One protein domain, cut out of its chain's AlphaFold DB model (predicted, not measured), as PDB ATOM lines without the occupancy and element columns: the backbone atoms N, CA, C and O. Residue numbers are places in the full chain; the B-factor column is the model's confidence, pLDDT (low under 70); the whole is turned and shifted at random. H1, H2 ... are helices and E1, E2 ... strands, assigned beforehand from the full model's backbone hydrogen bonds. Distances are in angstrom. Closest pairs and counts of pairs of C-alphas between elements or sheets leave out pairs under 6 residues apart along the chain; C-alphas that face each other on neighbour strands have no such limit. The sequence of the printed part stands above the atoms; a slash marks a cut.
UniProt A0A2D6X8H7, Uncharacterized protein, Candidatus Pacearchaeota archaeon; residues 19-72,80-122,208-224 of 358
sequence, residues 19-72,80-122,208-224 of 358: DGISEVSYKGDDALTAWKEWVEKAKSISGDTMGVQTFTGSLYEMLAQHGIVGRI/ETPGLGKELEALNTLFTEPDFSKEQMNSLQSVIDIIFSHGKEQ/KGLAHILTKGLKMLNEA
ATOM      1  N   ASP A  19     218.491 331.132 135.447       84.94
ATOM      2  CA  ASP A  19     218.712 330.419 134.179       84.94
ATOM      3  C   ASP A  19     218.471 331.274 132.919       84.94
ATOM      4  O   ASP A  19     218.686 330.799 131.801       84.94
ATOM      5  N   GLY A  20     218.014 332.520 133.079       82.06
ATOM      6  CA  GLY A  20     217.649 333.419 131.984       82.06
ATOM      7  C   GLY A  20     218.690 334.498 131.690       82.06
ATOM      8  O   GLY A  20     219.608 334.747 132.474       82.06
ATOM      9  N   ILE A  21     218.511 335.180 130.557       84.00
ATOM     10  CA  ILE A  21     219.277 336.383 130.200       84.00
ATOM     11  C   ILE A  21     218.351 337.588 130.334       84.00
ATOM     12  O   ILE A  21     217.336 337.676 129.644       84.00
ATOM     13  N   SER A  22     218.713 338.521 131.210       82.62
ATOM     14  CA  SER A  22     217.964 339.749 131.455       82.62
ATOM     15  C   SER A  22     218.657 340.938 130.803       82.62
ATOM     16  O   SER A  22     219.868 341.105 130.932       82.62
ATOM     17  N   GLU A  23     217.874 341.811 130.180       85.75
ATOM     18  CA  GLU A  23     218.238 343.203 129.928       85.75
ATOM     19  C   GLU A  23     217.653 344.069 131.040       85.75
ATOM     20  O   GLU A  23     216.448 344.017 131.288       85.75
ATOM     21  N   VAL A  24     218.484 344.867 131.709       78.31
ATOM     22  CA  VAL A  24     218.015 345.844 132.700       78.31
ATOM     23  C   VAL A  24     218.116 347.247 132.165       78.31
ATOM     24  O   VAL A  24     219.115 347.620 131.549       78.31
ATOM     25  N   SER A  25     217.072 348.029 132.430       70.50
ATOM     26  CA  SER A  25     217.087 349.468 132.224       70.50
ATOM     27  C   SER A  25     216.996 350.181 133.569       70.50
ATOM     28  O   SER A  25     216.027 350.000 134.307       70.50
ATOM     29  N   TYR A  26     217.984 351.015 133.884       67.12
ATOM     30  CA  TYR A  26     217.962 351.799 135.115       67.12
ATOM     31  C   TYR A  26     217.101 353.047 134.923       67.12
ATOM     32  O   TYR A  26     217.265 353.811 133.966       67.12
ATOM     33  N   LYS A  27     216.155 353.257 135.838       59.56
ATOM     34  CA  LYS A  27     215.456 354.531 136.019       59.56
ATOM     35  C   LYS A  27     216.040 355.207 137.261       59.56
ATOM     36  O   LYS A  27     215.436 355.167 138.322       59.56
ATOM     37  N   GLY A  28     217.222 355.801 137.162       53.12
ATOM     38  CA  GLY A  28     217.797 356.505 138.307       53.12
ATOM     39  C   GLY A  28     218.978 357.372 137.918       53.12
ATOM     40  O   GLY A  28     219.840 356.924 137.170       53.12
ATOM     41  N   ASP A  29     218.997 358.608 138.426       54.53
ATOM     42  CA  ASP A  29     220.177 359.467 138.369       54.53
ATOM     43  C   ASP A  29     221.374 358.707 138.936       54.53
ATOM     44  O   ASP A  29     221.330 358.139 140.028       54.53
ATOM     45  N   ASP A  30     222.435 358.716 138.158       73.50
ATOM     46  CA  ASP A  30     223.445 357.682 138.052       73.50
ATOM     47  C   ASP A  30     224.213 357.416 139.367       73.50
ATOM     48  O   ASP A  30     225.136 358.142 139.735       73.50
ATOM     49  N   ALA A  31     223.801 356.386 140.124       79.31
ATOM     50  CA  ALA A  31     224.509 355.949 141.332       79.31
ATOM     51  C   ALA A  31     225.944 355.492 141.015       79.31
ATOM     52  O   ALA A  31     226.818 355.622 141.868       79.31
ATOM     53  N   LEU A  32     226.198 355.035 139.780       79.44
ATOM     54  CA  LEU A  32     227.535 354.681 139.299       79.44
ATOM     55  C   LEU A  32     228.388 355.944 139.145       79.44
ATOM     56  O   LEU A  32     229.535 355.968 139.584       79.44
ATOM     57  N   THR A  33     227.825 357.015 138.575       83.81
ATOM     58  CA  THR A  33     228.502 358.324 138.522       83.81
ATOM     59  C   THR A  33     228.751 358.869 139.925       83.81
ATOM     60  O   THR A  33     229.879 359.245 140.224       83.81
ATOM     61  N   ALA A  34     227.763 358.817 140.825       88.62
ATOM     62  CA  ALA A  34     227.946 359.261 142.208       88.62
ATOM     63  C   ALA A  34     229.037 358.457 142.947       88.62
ATOM     64  O   ALA A  34     229.816 359.033 143.705       88.62
ATOM     65  N   TRP A  35     229.127 357.142 142.709       89.88
ATOM     66  CA  TRP A  35     230.210 356.302 143.230       89.88
ATOM     67  C   TRP A  35     231.575 356.730 142.688       89.88
ATOM     68  O   TRP A  35     232.504 356.930 143.466       89.88
ATOM     69  N   LYS A  36     231.701 356.931 141.371       89.31
ATOM     70  CA  LYS A  36     232.955 357.382 140.748       89.31
ATOM     71  C   LYS A  36     233.397 358.740 141.287       89.31
ATOM     72  O   LYS A  36     234.546 358.886 141.689       89.31
ATOM     73  N   GLU A  37     232.484 359.707 141.356       92.56
ATOM     74  CA  GLU A  37     232.748 361.032 141.930       92.56
ATOM     75  C   GLU A  37     233.217 360.935 143.385       92.56
ATOM     76  O   GLU A  37     234.154 361.623 143.786       92.56
ATOM     77  N   TRP A  38     232.610 360.043 144.169       94.75
ATOM     78  CA  TRP A  38     233.011 359.790 145.550       94.75
ATOM     79  C   TRP A  38     234.402 359.184 145.669       94.75
ATOM     80  O   TRP A  38     235.202 359.673 146.470       94.75
ATOM     81  N   VAL A  39     234.714 358.169 144.862       93.75
ATOM     82  CA  VAL A  39     236.039 357.536 144.844       93.75
ATOM     83  C   VAL A  39     237.110 358.562 144.474       93.75
ATOM     84  O   VAL A  39     238.111 358.678 145.179       93.75
ATOM     85  N   GLU A  40     236.891 359.350 143.421       94.81
ATOM     86  CA  GLU A  40     237.846 360.370 142.979       94.81
ATOM     87  C   GLU A  40     238.018 361.483 144.018       94.81
ATOM     88  O   GLU A  40     239.146 361.855 144.357       94.81
ATOM     89  N   LYS A  41     236.920 361.962 144.620       96.06
ATOM     90  CA  LYS A  41     236.988 362.950 145.704       96.06
ATOM     91  C   LYS A  41     237.775 362.402 146.897       96.06
ATOM     92  O   LYS A  41     238.673 363.087 147.387       96.06
ATOM     93  N   ALA A  42     237.507 361.169 147.328       94.94
ATOM     94  CA  ALA A  42     238.219 360.525 148.432       94.94
ATOM     95  C   ALA A  42     239.711 360.306 148.129       94.94
ATOM     96  O   ALA A  42     240.546 360.472 149.016       94.94
ATOM     97  N   LYS A  43     240.075 359.985 146.883       95.38
ATOM     98  CA  LYS A  43     241.479 359.863 146.462       95.38
ATOM     99  C   LYS A  43     242.202 361.210 146.397       95.38
ATOM    100  O   LYS A  43     243.389 361.271 146.697       95.38
ATOM    101  N   SER A  44     241.500 362.291 146.051       95.44
ATOM    102  CA  SER A  44     242.101 363.630 145.939       95.44
ATOM    103  C   SER A  44     242.480 364.270 147.284       95.44
ATOM    104  O   SER A  44     243.298 365.188 147.331       95.44
ATOM    105  N   ILE A  45     241.891 363.804 148.389       94.62
ATOM    106  CA  ILE A  45     242.120 364.367 149.723       94.62
ATOM    107  C   ILE A  45     243.311 363.657 150.367       94.62
ATOM    108  O   ILE A  45     243.211 362.494 150.749       94.62
ATOM    109  N   SER A  46     244.432 364.360 150.518       93.31
ATOM    110  CA  SER A  46     245.656 363.835 151.132       93.31
ATOM    111  C   SER A  46     245.609 363.839 152.665       93.31
ATOM    112  O   SER A  46     244.841 364.587 153.280       93.31
ATOM    113  N   GLY A  47     246.483 363.050 153.299       87.88
ATOM    114  CA  GLY A  47     246.715 363.085 154.750       87.88
ATOM    115  C   GLY A  47     246.964 364.488 155.291       87.88
ATOM    116  O   GLY A  47     246.423 364.856 156.334       87.88
ATOM    117  N   ASP A  48     247.686 365.308 154.530       87.62
ATOM    118  CA  ASP A  48     247.966 366.694 154.880       87.62
ATOM    119  C   ASP A  48     246.701 367.556 154.952       87.62
ATOM    120  O   ASP A  48     246.432 368.199 155.972       87.62
ATOM    121  N   THR A  49     245.860 367.466 153.916       90.69
ATOM    122  CA  THR A  49     244.546 368.118 153.867       90.69
ATOM    123  C   THR A  49     243.664 367.668 155.028       90.69
ATOM    124  O   THR A  49     242.924 368.474 155.577       90.69
ATOM    125  N   MET A  50     243.762 366.407 155.457       90.31
ATOM    126  CA  MET A  50     243.018 365.880 156.610       90.31
ATOM    127  C   MET A  50     243.610 366.272 157.965       90.31
ATOM    128  O   MET A  50     243.004 366.005 159.000       90.31
ATOM    129  N   GLY A  51     244.784 366.897 157.976       86.25
ATOM    130  CA  GLY A  51     245.501 367.266 159.183       86.25
ATOM    131  C   GLY A  51     246.259 366.123 159.869       86.25
ATOM    132  O   GLY A  51     246.566 366.215 161.063       86.25
ATOM    133  N   VAL A  52     246.595 365.067 159.119       84.56
ATOM    134  CA  VAL A  52     247.287 363.848 159.566       84.56
ATOM    135  C   VAL A  52     248.663 363.744 158.893       84.56
ATOM    136  O   VAL A  52     248.849 363.043 157.907       84.56
ATOM    137  N   GLN A  53     249.660 364.430 159.458       72.31
ATOM    138  CA  GLN A  53     250.995 364.585 158.851       72.31
ATOM    139  C   GLN A  53     251.779 363.281 158.645       72.31
ATOM    140  O   GLN A  53     252.615 363.191 157.755       72.31
ATOM    141  N   THR A  54     251.559 362.278 159.495       78.25
ATOM    142  CA  THR A  54     252.287 361.002 159.414       78.25
ATOM    143  C   THR A  54     251.719 360.066 158.354       78.25
ATOM    144  O   THR A  54     252.278 358.998 158.130       78.25
ATOM    145  N   PHE A  55     250.592 360.431 157.744       82.12
ATOM    146  CA  PHE A  55     249.924 359.622 156.745       82.12
ATOM    147  C   PHE A  55     250.169 360.218 155.359       82.12
ATOM    148  O   PHE A  55     249.722 361.320 155.058       82.12
ATOM    149  N   THR A  56     250.889 359.485 154.515       84.94
ATOM    150  CA  THR A  56     251.229 359.906 153.144       84.94
ATOM    151  C   THR A  56     250.164 359.528 152.118       84.94
ATOM    152  O   THR A  56     250.333 359.814 150.937       84.94
ATOM    153  N   GLY A  57     249.095 358.862 152.553       88.75
ATOM    154  CA  GLY A  57     248.042 358.367 151.680       88.75
ATOM    155  C   GLY A  57     246.871 359.328 151.478       88.75
ATOM    156  O   GLY A  57     246.855 360.462 151.974       88.75
ATOM    157  N   SER A  58     245.856 358.832 150.775       93.69
ATOM    158  CA  SER A  58     244.579 359.523 150.542       93.69
ATOM    159  C   SER A  58     243.498 359.175 151.573       93.69
ATOM    160  O   SER A  58     243.579 358.164 152.271       93.69
ATOM    161  N   LEU A  59     242.431 359.974 151.655       92.19
ATOM    162  CA  LEU A  59     241.255 359.655 152.472       92.19
ATOM    163  C   LEU A  59     240.651 358.298 152.084       92.19
ATOM    164  O   LEU A  59     240.219 357.559 152.965       92.19
ATOM    165  N   TYR A  60     240.673 357.943 150.797       91.94
ATOM    166  CA  TYR A  60     240.253 356.620 150.329       91.94
ATOM    167  C   TYR A  60     241.090 355.495 150.958       91.94
ATOM    168  O   TYR A  60     240.541 354.545 151.512       91.94
ATOM    169  N   GLU A  61     242.419 355.621 150.940       89.12
ATOM    170  CA  GLU A  61     243.326 354.640 151.554       89.12
ATOM    171  C   GLU A  61     243.159 354.591 153.073       89.12
ATOM    172  O   GLU A  61     243.157 353.511 153.661       89.12
ATOM    173  N   MET A  62     242.956 355.746 153.712       87.12
ATOM    174  CA  MET A  62     242.694 355.810 155.146       87.12
ATOM    175  C   MET A  62     241.382 355.105 155.507       87.12
ATOM    176  O   MET A  62     241.335 354.425 156.526       87.12
ATOM    177  N   LEU A  63     240.332 355.231 154.685       86.81
ATOM    178  CA  LEU A  63     239.067 354.508 154.859       86.81
ATOM    179  C   LEU A  63     239.245 352.999 154.660       86.81
ATOM    180  O   LEU A  63     238.753 352.225 155.476       86.81
ATOM    181  N   ALA A  64     239.991 352.581 153.636       82.44
ATOM    182  CA  ALA A  64     240.282 351.168 153.392       82.44
ATOM    183  C   ALA A  64     241.084 350.526 154.540       82.44
ATOM    184  O   ALA A  64     240.860 349.368 154.890       82.44
ATOM    185  N   GLN A  65     241.989 351.289 155.159       76.62
ATOM    186  CA  GLN A  65     242.804 350.854 156.299       76.62
ATOM    187  C   GLN A  65     242.116 351.062 157.660       76.62
ATOM    188  O   GLN A  65     242.612 350.591 158.687       76.62
ATOM    189  N   HIS A  66     240.985 351.770 157.702       67.81
ATOM    190  CA  HIS A  66     240.315 352.123 158.948       67.81
ATOM    191  C   HIS A  66     239.786 350.874 159.653       67.81
ATOM    192  O   HIS A  66     238.927 350.194 159.109       67.81
ATOM    193  N   GLY A  67     240.252 350.601 160.875       53.62
ATOM    194  CA  GLY A  67     239.950 349.372 161.628       53.62
ATOM    195  C   GLY A  67     241.170 348.466 161.817       53.62
ATOM    196  O   GLY A  67     241.213 347.677 162.758       53.62
ATOM    197  N   ILE A  68     242.224 348.657 161.016       50.44
ATOM    198  CA  ILE A  68     243.516 348.005 161.231       50.44
ATOM    199  C   ILE A  68     244.225 348.743 162.371       50.44
ATOM    200  O   ILE A  68     244.843 349.792 162.185       50.44
ATOM    201  N   VAL A  69     244.101 348.218 163.590       43.56
ATOM    202  CA  VAL A  69     244.813 348.753 164.754       43.56
ATOM    203  C   VAL A  69     246.311 348.538 164.531       43.56
ATOM    204  O   VAL A  69     246.817 347.419 164.633       43.56
ATOM    205  N   GLY A  70     247.033 349.617 164.214       40.47
ATOM    206  CA  GLY A  70     248.494 349.618 164.236       40.47
ATOM    207  C   GLY A  70     248.998 349.150 165.603       40.47
ATOM    208  O   GLY A  70     248.357 349.417 166.620       40.47
ATOM    209  N   ARG A  71     250.121 348.417 165.622       37.00
ATOM    210  CA  ARG A  71     250.687 347.780 166.827       37.00
ATOM    211  C   ARG A  71     250.545 348.673 168.067       37.00
ATOM    212  O   ARG A  71     251.146 349.744 168.137       37.00
ATOM    213  N   ILE A  72     249.815 348.191 169.073       38.25
ATOM    214  CA  ILE A  72     249.926 348.722 170.431       38.25
ATOM    215  C   ILE A  72     251.341 348.360 170.895       38.25
ATOM    216  O   ILE A  72     251.706 347.184 170.895       38.25
ATOM    217  N   GLU A  80     243.429 341.931 164.249       41.16
ATOM    218  CA  GLU A  80     242.756 342.211 162.986       41.16
ATOM    219  C   GLU A  80     241.284 342.469 163.293       41.16
ATOM    220  O   GLU A  80     240.493 341.555 163.512       41.16
ATOM    221  N   THR A  81     240.927 343.744 163.390       48.03
ATOM    222  CA  THR A  81     239.532 344.148 163.313       48.03
ATOM    223  C   THR A  81     239.316 344.453 161.835       48.03
ATOM    224  O   THR A  81     240.083 345.253 161.291       48.03
ATOM    225  N   PRO A  82     238.378 343.783 161.144       51.09
ATOM    226  CA  PRO A  82     238.155 344.023 159.725       51.09
ATOM    227  C   PRO A  82     237.881 345.512 159.506       51.09
ATOM    228  O   PRO A  82     236.969 346.074 160.114       51.09
ATOM    229  N   GLY A  83     238.730 346.163 158.714       57.28
ATOM    230  CA  GLY A  83     238.471 347.516 158.241       57.28
ATOM    231  C   GLY A  83     237.575 347.515 157.009       57.28
ATOM    232  O   GLY A  83     237.320 346.452 156.463       57.28
ATOM    233  N   LEU A  84     237.164 348.697 156.536       68.75
ATOM    234  CA  LEU A  84     236.260 348.838 155.379       68.75
ATOM    235  C   LEU A  84     236.886 348.449 154.023       68.75
ATOM    236  O   LEU A  84     236.240 348.600 152.991       68.75
ATOM    237  N   GLY A  85     238.147 348.010 153.978       71.12
ATOM    238  CA  GLY A  85     238.852 347.718 152.726       71.12
ATOM    239  C   GLY A  85     238.158 346.663 151.860       71.12
ATOM    240  O   GLY A  85     237.933 346.907 150.676       71.12
ATOM    241  N   LYS A  86     237.753 345.531 152.451       71.69
ATOM    242  CA  LYS A  86     237.067 344.449 151.718       71.69
ATOM    243  C   LYS A  86     235.692 344.896 151.220       71.69
ATOM    244  O   LYS A  86     235.275 344.547 150.120       71.69
ATOM    245  N   GLU A  87     234.998 345.691 152.021       76.50
ATOM    246  CA  GLU A  87     233.698 346.260 151.699       76.50
ATOM    247  C   GLU A  87     233.817 347.273 150.556       76.50
ATOM    248  O   GLU A  87     233.016 347.234 149.628       76.50
ATOM    249  N   LEU A  88     234.834 348.141 150.567       79.06
ATOM    250  CA  LEU A  88     235.088 349.094 149.482       79.06
ATOM    251  C   LEU A  88     235.452 348.394 148.167       79.06
ATOM    252  O   LEU A  88     235.002 348.839 147.113       79.06
ATOM    253  N   GLU A  89     236.211 347.296 148.211       78.00
ATOM    254  CA  GLU A  89     236.482 346.466 147.028       78.00
ATOM    255  C   GLU A  89     235.195 345.851 146.465       78.00
ATOM    256  O   GLU A  89     234.922 345.992 145.273       78.00
ATOM    257  N   ALA A  90     234.358 345.257 147.323       74.38
ATOM    258  CA  ALA A  90     233.073 344.686 146.916       74.38
ATOM    259  C   ALA A  90     232.119 345.741 146.330       74.38
ATOM    260  O   ALA A  90     231.432 345.484 145.340       74.38
ATOM    261  N   LEU A  91     232.096 346.944 146.913       79.50
ATOM    262  CA  LEU A  91     231.340 348.078 146.385       79.50
ATOM    263  C   LEU A  91     231.884 348.542 145.039       79.50
ATOM    264  O   LEU A  91     231.098 348.842 144.143       79.50
ATOM    265  N   ASN A  92     233.208 348.574 144.874       81.00
ATOM    266  CA  ASN A  92     233.802 348.928 143.599       81.00
ATOM    267  C   ASN A  92     233.355 347.940 142.522       81.00
ATOM    268  O   ASN A  92     232.795 348.384 141.530       81.00
ATOM    269  N   THR A  93     233.469 346.629 142.767       74.88
ATOM    270  CA  THR A  93     232.950 345.599 141.856       74.88
ATOM    271  C   THR A  93     231.470 345.811 141.548       74.88
ATOM    272  O   THR A  93     231.110 345.837 140.382       74.88
ATOM    273  N   LEU A  94     230.616 346.047 142.548       74.62
ATOM    274  CA  LEU A  94     229.180 346.268 142.335       74.62
ATOM    275  C   LEU A  94     228.871 347.478 141.433       74.62
ATOM    276  O   LEU A  94     227.938 347.443 140.633       74.62
ATOM    277  N   PHE A  95     229.614 348.575 141.591       77.06
ATOM    278  CA  PHE A  95     229.392 349.811 140.837       77.06
ATOM    279  C   PHE A  95     230.248 349.917 139.559       77.06
ATOM    280  O   PHE A  95     230.121 350.895 138.817       77.06
ATOM    281  N   THR A  96     231.112 348.940 139.266       71.94
ATOM    282  CA  THR A  96     231.883 348.874 138.010       71.94
ATOM    283  C   THR A  96     231.475 347.712 137.121       71.94
ATOM    284  O   THR A  96     231.478 347.849 135.900       71.94
ATOM    285  N   GLU A  97     231.112 346.584 137.723       68.44
ATOM    286  CA  GLU A  97     230.697 345.363 137.052       68.44
ATOM    287  C   GLU A  97     229.215 345.107 137.347       68.44
ATOM    288  O   GLU A  97     228.826 344.955 138.504       68.44
ATOM    289  N   PRO A  98     228.359 345.055 136.318       57.50
ATOM    290  CA  PRO A  98     226.937 344.802 136.484       57.50
ATOM    291  C   PRO A  98     226.680 343.307 136.704       57.50
ATOM    292  O   PRO A  98     226.078 342.631 135.870       57.50
ATOM    293  N   ASP A  99     227.168 342.783 137.821       63.38
ATOM    294  CA  ASP A  99     226.671 341.543 138.393       63.38
ATOM    295  C   ASP A  99     225.717 341.922 139.537       63.38
ATOM    296  O   ASP A  99     226.017 342.775 140.375       63.38
ATOM    297  N   PHE A 100     224.507 341.369 139.495       65.88
ATOM    298  CA  PHE A 100     223.417 341.650 140.440       65.88
ATOM    299  C   PHE A 100     223.006 340.377 141.160       65.88
ATOM    300  O   PHE A 100     221.821 340.096 141.378       65.88
ATOM    301  N   SER A 101     224.014 339.575 141.485       67.88
ATOM    302  CA  SER A 101     223.851 338.360 142.257       67.88
ATOM    303  C   SER A 101     223.215 338.655 143.621       67.88
ATOM    304  O   SER A 101     223.277 339.760 144.175       67.88
ATOM    305  N   LYS A 102     222.576 337.632 144.188       70.12
ATOM    306  CA  LYS A 102     221.965 337.729 145.519       70.12
ATOM    307  C   LYS A 102     223.034 337.998 146.582       70.12
ATOM    308  O   LYS A 102     222.794 338.711 147.552       70.12
ATOM    309  N   GLU A 103     224.220 337.446 146.374       72.94
ATOM    310  CA  GLU A 103     225.401 337.579 147.215       72.94
ATOM    311  C   GLU A 103     225.874 339.036 147.280       72.94
ATOM    312  O   GLU A 103     226.096 339.562 148.372       72.94
ATOM    313  N   GLN A 104     225.952 339.722 146.137       71.31
ATOM    314  CA  GLN A 104     226.303 341.143 146.087       71.31
ATOM    315  C   GLN A 104     225.254 342.030 146.760       71.31
ATOM    316  O   GLN A 104     225.613 342.969 147.466       71.31
ATOM    317  N   MET A 105     223.966 341.707 146.619       74.44
ATOM    318  CA  MET A 105     222.893 342.434 147.308       74.44
ATOM    319  C   MET A 105     222.961 342.280 148.823       74.44
ATOM    320  O   MET A 105     222.863 343.268 149.550       74.44
ATOM    321  N   ASN A 106     223.163 341.054 149.304       76.44
ATOM    322  CA  ASN A 106     223.344 340.796 150.729       76.44
ATOM    323  C   ASN A 106     224.584 341.519 151.263       76.44
ATOM    324  O   ASN A 106     224.553 342.064 152.364       76.44
ATOM    325  N   SER A 107     225.652 341.567 150.464       74.81
ATOM    326  CA  SER A 107     226.879 342.286 150.810       74.81
ATOM    327  C   SER A 107     226.623 343.792 150.897       74.81
ATOM    328  O   SER A 107     226.955 344.405 151.906       74.81
ATOM    329  N   LEU A 108     225.949 344.388 149.906       78.75
ATOM    330  CA  LEU A 108     225.566 345.803 149.922       78.75
ATOM    331  C   LEU A 108     224.711 346.144 151.147       78.75
ATOM    332  O   LEU A 108     224.999 347.121 151.838       78.75
ATOM    333  N   GLN A 109     223.682 345.342 151.428       81.94
ATOM    334  CA  GLN A 109     222.819 345.547 152.590       81.94
ATOM    335  C   GLN A 109     223.614 345.438 153.896       81.94
ATOM    336  O   GLN A 109     223.481 346.300 154.758       81.94
ATOM    337  N   SER A 110     224.504 344.448 154.014       79.56
ATOM    338  CA  SER A 110     225.379 344.300 155.181       79.56
ATOM    339  C   SER A 110     226.273 345.525 155.387       79.56
ATOM    340  O   SER A 110     226.431 345.986 156.514       79.56
ATOM    341  N   VAL A 111     226.847 346.087 154.317       81.38
ATOM    342  CA  VAL A 111     227.677 347.301 154.409       81.38
ATOM    343  C   VAL A 111     226.840 348.507 154.833       81.38
ATOM    344  O   VAL A 111     227.267 349.285 155.686       81.38
ATOM    345  N   ILE A 112     225.637 348.647 154.275       84.81
ATOM    346  CA  ILE A 112     224.671 349.678 154.665       84.81
ATOM    347  C   ILE A 112     224.351 349.570 156.161       84.81
ATOM    348  O   ILE A 112     224.448 350.565 156.878       84.81
ATOM    349  N   ASP A 113     224.041 348.370 156.647       84.06
ATOM    350  CA  ASP A 113     223.691 348.128 158.046       84.06
ATOM    351  C   ASP A 113     224.871 348.435 158.982       84.06
ATOM    352  O   ASP A 113     224.691 349.084 160.018       84.06
ATOM    353  N   ILE A 114     226.096 348.056 158.600       81.56
ATOM    354  CA  ILE A 114     227.322 348.399 159.334       81.56
ATOM    355  C   ILE A 114     227.489 349.920 159.404       81.56
ATOM    356  O   ILE A 114     227.637 350.468 160.497       81.56
ATOM    357  N   ILE A 115     227.405 350.617 158.269       84.88
ATOM    358  CA  ILE A 115     227.540 352.076 158.208       84.88
ATOM    359  C   ILE A 115     226.474 352.748 159.079       84.88
ATOM    360  O   ILE A 115     226.804 353.572 159.926       84.88
ATOM    361  N   PHE A 116     225.200 352.381 158.966       85.94
ATOM    362  CA  PHE A 116     224.160 353.004 159.787       85.94
ATOM    363  C   PHE A 116     224.272 352.654 161.276       85.94
ATOM    364  O   PHE A 116     224.016 353.508 162.128       85.94
ATOM    365  N   SER A 117     224.701 351.436 161.617       83.19
ATOM    366  CA  SER A 117     224.908 351.044 163.015       83.19
ATOM    367  C   SER A 117     226.067 351.807 163.669       83.19
ATOM    368  O   SER A 117     225.931 352.259 164.810       83.19
ATOM    369  N   HIS A 118     227.168 352.019 162.940       83.31
ATOM    370  CA  HIS A 118     228.336 352.778 163.396       83.31
ATOM    371  C   HIS A 118     228.117 354.296 163.317       83.31
ATOM    372  O   HIS A 118     228.731 355.051 164.068       83.31
ATOM    373  N   GLY A 119     227.212 354.749 162.449       83.56
ATOM    374  CA  GLY A 119     226.863 356.150 162.236       83.56
ATOM    375  C   GLY A 119     225.925 356.756 163.275       83.56
ATOM    376  O   GLY A 119     225.582 357.934 163.156       83.56
ATOM    377  N   LYS A 120     225.509 355.996 164.301       87.06
ATOM    378  CA  LYS A 120     224.676 356.514 165.398       87.06
ATOM    379  C   LYS A 120     225.315 357.765 166.000       87.06
ATOM    380  O   LYS A 120     226.516 357.790 166.269       87.06
ATOM    381  N   GLU A 121     224.508 358.794 166.236       87.50
ATOM    382  CA  GLU A 121     224.984 360.131 166.621       87.50
ATOM    383  C   GLU A 121     225.893 360.115 167.858       87.50
ATOM    384  O   GLU A 121     226.914 360.793 167.886       87.50
ATOM    385  N   GLN A 122     225.574 359.271 168.840       86.44
ATOM    386  CA  GLN A 122     226.337 359.105 170.083       86.44
ATOM    387  C   GLN A 122     227.198 357.827 170.108       86.44
ATOM    388  O   GLN A 122     227.782 357.494 171.139       86.44
ATOM    389  N   LYS A 208     228.202 363.753 148.020       94.44
ATOM    390  CA  LYS A 208     227.486 363.129 149.145       94.44
ATOM    391  C   LYS A 208     228.306 361.984 149.734       94.44
ATOM    392  O   LYS A 208     229.014 361.302 149.008       94.44
ATOM    393  N   GLY A 209     228.170 361.741 151.032       94.00
ATOM    394  CA  GLY A 209     228.854 360.652 151.717       94.00
ATOM    395  C   GLY A 209     228.393 359.263 151.261       94.00
ATOM    396  O   GLY A 209     227.312 359.092 150.689       94.00
ATOM    397  N   LEU A 210     229.212 358.262 151.574       92.25
ATOM    398  CA  LEU A 210     229.033 356.864 151.194       92.25
ATOM    399  C   LEU A 210     227.631 356.333 151.522       92.25
ATOM    400  O   LEU A 210     226.983 355.751 150.659       92.25
ATOM    401  N   ALA A 211     227.113 356.599 152.724       91.25
ATOM    402  CA  ALA A 211     225.786 356.154 153.155       91.25
ATOM    403  C   ALA A 211     224.671 356.575 152.178       91.25
ATOM    404  O   ALA A 211     223.756 355.799 151.888       91.25
ATOM    405  N   HIS A 212     224.761 357.791 151.628       91.44
ATOM    406  CA  HIS A 212     223.800 358.290 150.647       91.44
ATOM    407  C   HIS A 212     223.915 357.540 149.317       91.44
ATOM    408  O   HIS A 212     222.900 357.132 148.750       91.44
ATOM    409  N   ILE A 213     225.144 357.327 148.842       90.44
ATOM    410  CA  ILE A 213     225.425 356.630 147.581       90.44
ATOM    411  C   ILE A 213     224.939 355.186 147.652       90.44
ATOM    412  O   ILE A 213     224.241 354.737 146.748       90.44
ATOM    413  N   LEU A 214     225.218 354.485 148.754       89.00
ATOM    414  CA  LEU A 214     224.777 353.103 148.942       89.00
ATOM    415  C   LEU A 214     223.256 352.988 149.031       89.00
ATOM    416  O   LEU A 214     222.675 352.113 148.397       89.00
ATOM    417  N   THR A 215     222.595 353.904 149.744       87.88
ATOM    418  CA  THR A 215     221.125 353.937 149.815       87.88
ATOM    419  C   THR A 215     220.513 354.172 148.431       87.88
ATOM    420  O   THR A 215     219.532 353.527 148.056       87.88
ATOM    421  N   LYS A 216     221.109 355.074 147.639       85.94
ATOM    422  CA  LYS A 216     220.689 355.339 146.259       85.94
ATOM    423  C   LYS A 216     220.929 354.127 145.354       85.94
ATOM    424  O   LYS A 216     220.048 353.791 144.569       85.94
ATOM    425  N   GLY A 217     222.075 353.463 145.496       83.75
ATOM    426  CA  GLY A 217     222.411 352.227 144.791       83.75
ATOM    427  C   GLY A 217     221.418 351.111 145.103       83.75
ATOM    428  O   GLY A 217     220.811 350.564 144.192       83.75
ATOM    429  N   LEU A 218     221.146 350.848 146.383       84.31
ATOM    430  CA  LEU A 218     220.160 349.853 146.808       84.31
ATOM    431  C   LEU A 218     218.769 350.144 146.230       84.31
ATOM    432  O   LEU A 218     218.100 349.241 145.726       84.31
ATOM    433  N   LYS A 219     218.339 351.411 146.258       83.81
ATOM    434  CA  LYS A 219     217.073 351.834 145.653       83.81
ATOM    435  C   LYS A 219     217.055 351.583 144.143       83.81
ATOM    436  O   LYS A 219     216.103 350.993 143.649       83.81
ATOM    437  N   MET A 220     218.115 351.973 143.435       81.25
ATOM    438  CA  MET A 220     218.266 351.745 141.993       81.25
ATOM    439  C   MET A 220     218.160 350.258 141.634       81.25
ATOM    440  O   MET A 220     217.525 349.919 140.641       81.25
ATOM    441  N   LEU A 221     218.748 349.374 142.446       79.56
ATOM    442  CA  LEU A 221     218.692 347.924 142.242       79.56
ATOM    443  C   LEU A 221     217.298 347.356 142.526       79.56
ATOM    444  O   LEU A 221     216.796 346.537 141.762       79.56
ATOM    445  N   ASN A 222     216.637 347.819 143.587       81.12
ATOM    446  CA  ASN A 222     215.281 347.386 143.927       81.12
ATOM    447  C   ASN A 222     214.223 347.873 142.926       81.12
ATOM    448  O   ASN A 222     213.226 347.187 142.714       81.12
ATOM    449  N   GLU A 223     214.445 349.029 142.305       81.94
ATOM    450  CA  GLU A 223     213.571 349.623 141.286       81.94
ATOM    451  C   GLU A 223     213.979 349.240 139.852       81.94
ATOM    452  O   GLU A 223     213.394 349.741 138.891       81.94
ATOM    453  N   ALA A 224     214.976 348.363 139.687       81.38
ATOM    454  CA  ALA A 224     215.427 347.916 138.377       81.38
ATOM    455  C   ALA A 224     214.301 347.186 137.627       81.38
ATOM    456  O   ALA A 224     213.637 346.299 138.166       81.38
TER     457      ALA A 224
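Overview. This is residues 19 to 72, 80 to 122 and 208 to 224 of the 358 residues of an uncharacterized protein of Candidatus Pacearchaeota archaeon (UniProt A0A2D6X8H7). Four helices, H1, H3, H4 and H5, pack in a rough ring, H1 to H3 to H4 to H5 and back to H1, and the short H2 crosses the end where H1 finishes and H3 starts. The long axis ends in strand E1, an arm away from the helices, and at the other extreme in the loop of residues 45 to 58 between H1 and H2. The 114 printed residues hold one named strand and five named helices, in the order E1, H1, H2, H3, H4, H5; the class is mostly helix. The whole is elongated, spanning 52 by 28 by 27 A, and only just compact, close to loose, with a radius of gyration of the C-alphas of 15.8 A.

Arrangement. E1, residues 20 to 25, pairs with no named strand and is apart from H1, residues 31 to 44. H1 touches H2, residues 59 to 65, with residues 39 to 44 alone; the closest C-alphas, of Ala 42 and Tyr 60, are 4.8 A apart, and the lines are about perpendicular at 87 degrees. H2 touches H3, residues 85 to 96, at a steep tilt of 57 degrees, closest at the C-alphas of Ala 64 and Gly 85, 3.8 A apart. H1 and H3 are the hubs, touching three helices each. They touch each other at a steep tilt of 46 degrees, opposite ways, with the C-alphas of Leu 32 and Phe 95 closest at 5.4 A. H3 touches H4, residues 102 to 118, at a steep tilt of 51 degrees, with the C-alphas of Glu 87 and Val 111 closest at 6.7 A. H5, residues 210 to 222, touches H4 at a shallow tilt of 34 degrees, only just short of steep, opposite ways; the C-alphas of Ile 112 and Leu 214 are closest at 6.7 A. H5 touches H1 at a shallow tilt of 20 degrees, opposite ways, with the C-alphas of Ala 31 and Gly 217 closest at 5.5 A. H3 and H5 are near each other, while H1 and H4 are apart. In H1, H2, H3, H4 and H5 every O i to N i+4 pair is within hydrogen-bond range.

Along the chain. E1 begins at C-alpha 20 at (217.649, 333.419, 131.984) and is 16.1 A long. H1 is 19.7 A, H2 9.7 A and H3 16.3 A long. H4, the longest helix with 17 residues, measures 24.2 A from C-alpha 102 at (221.965, 337.729, 145.519). H5 measures 18.2 A and ends at C-alpha 222 at (215.281, 347.386, 143.927).

Size, cuts and confidence. The C-alphas of Asp 19 and Gln 53 are the two farthest apart, at 53.1 A. Residues 73 to 79 are not printed, with 12.2 A from C-alpha 72 to C-alpha 80; residues 123 to 207 are not printed, with 21.4 A from C-alpha 122 to C-alpha 208. Of the links printed whole, E1 to H1 and H3 to H4 are tight and H1 to H2 is long. The mean pLDDT of the printed part is 78.6, and residues 26 to 29, 66 to 72, 80 to 84 and 97 to 101 are under 70.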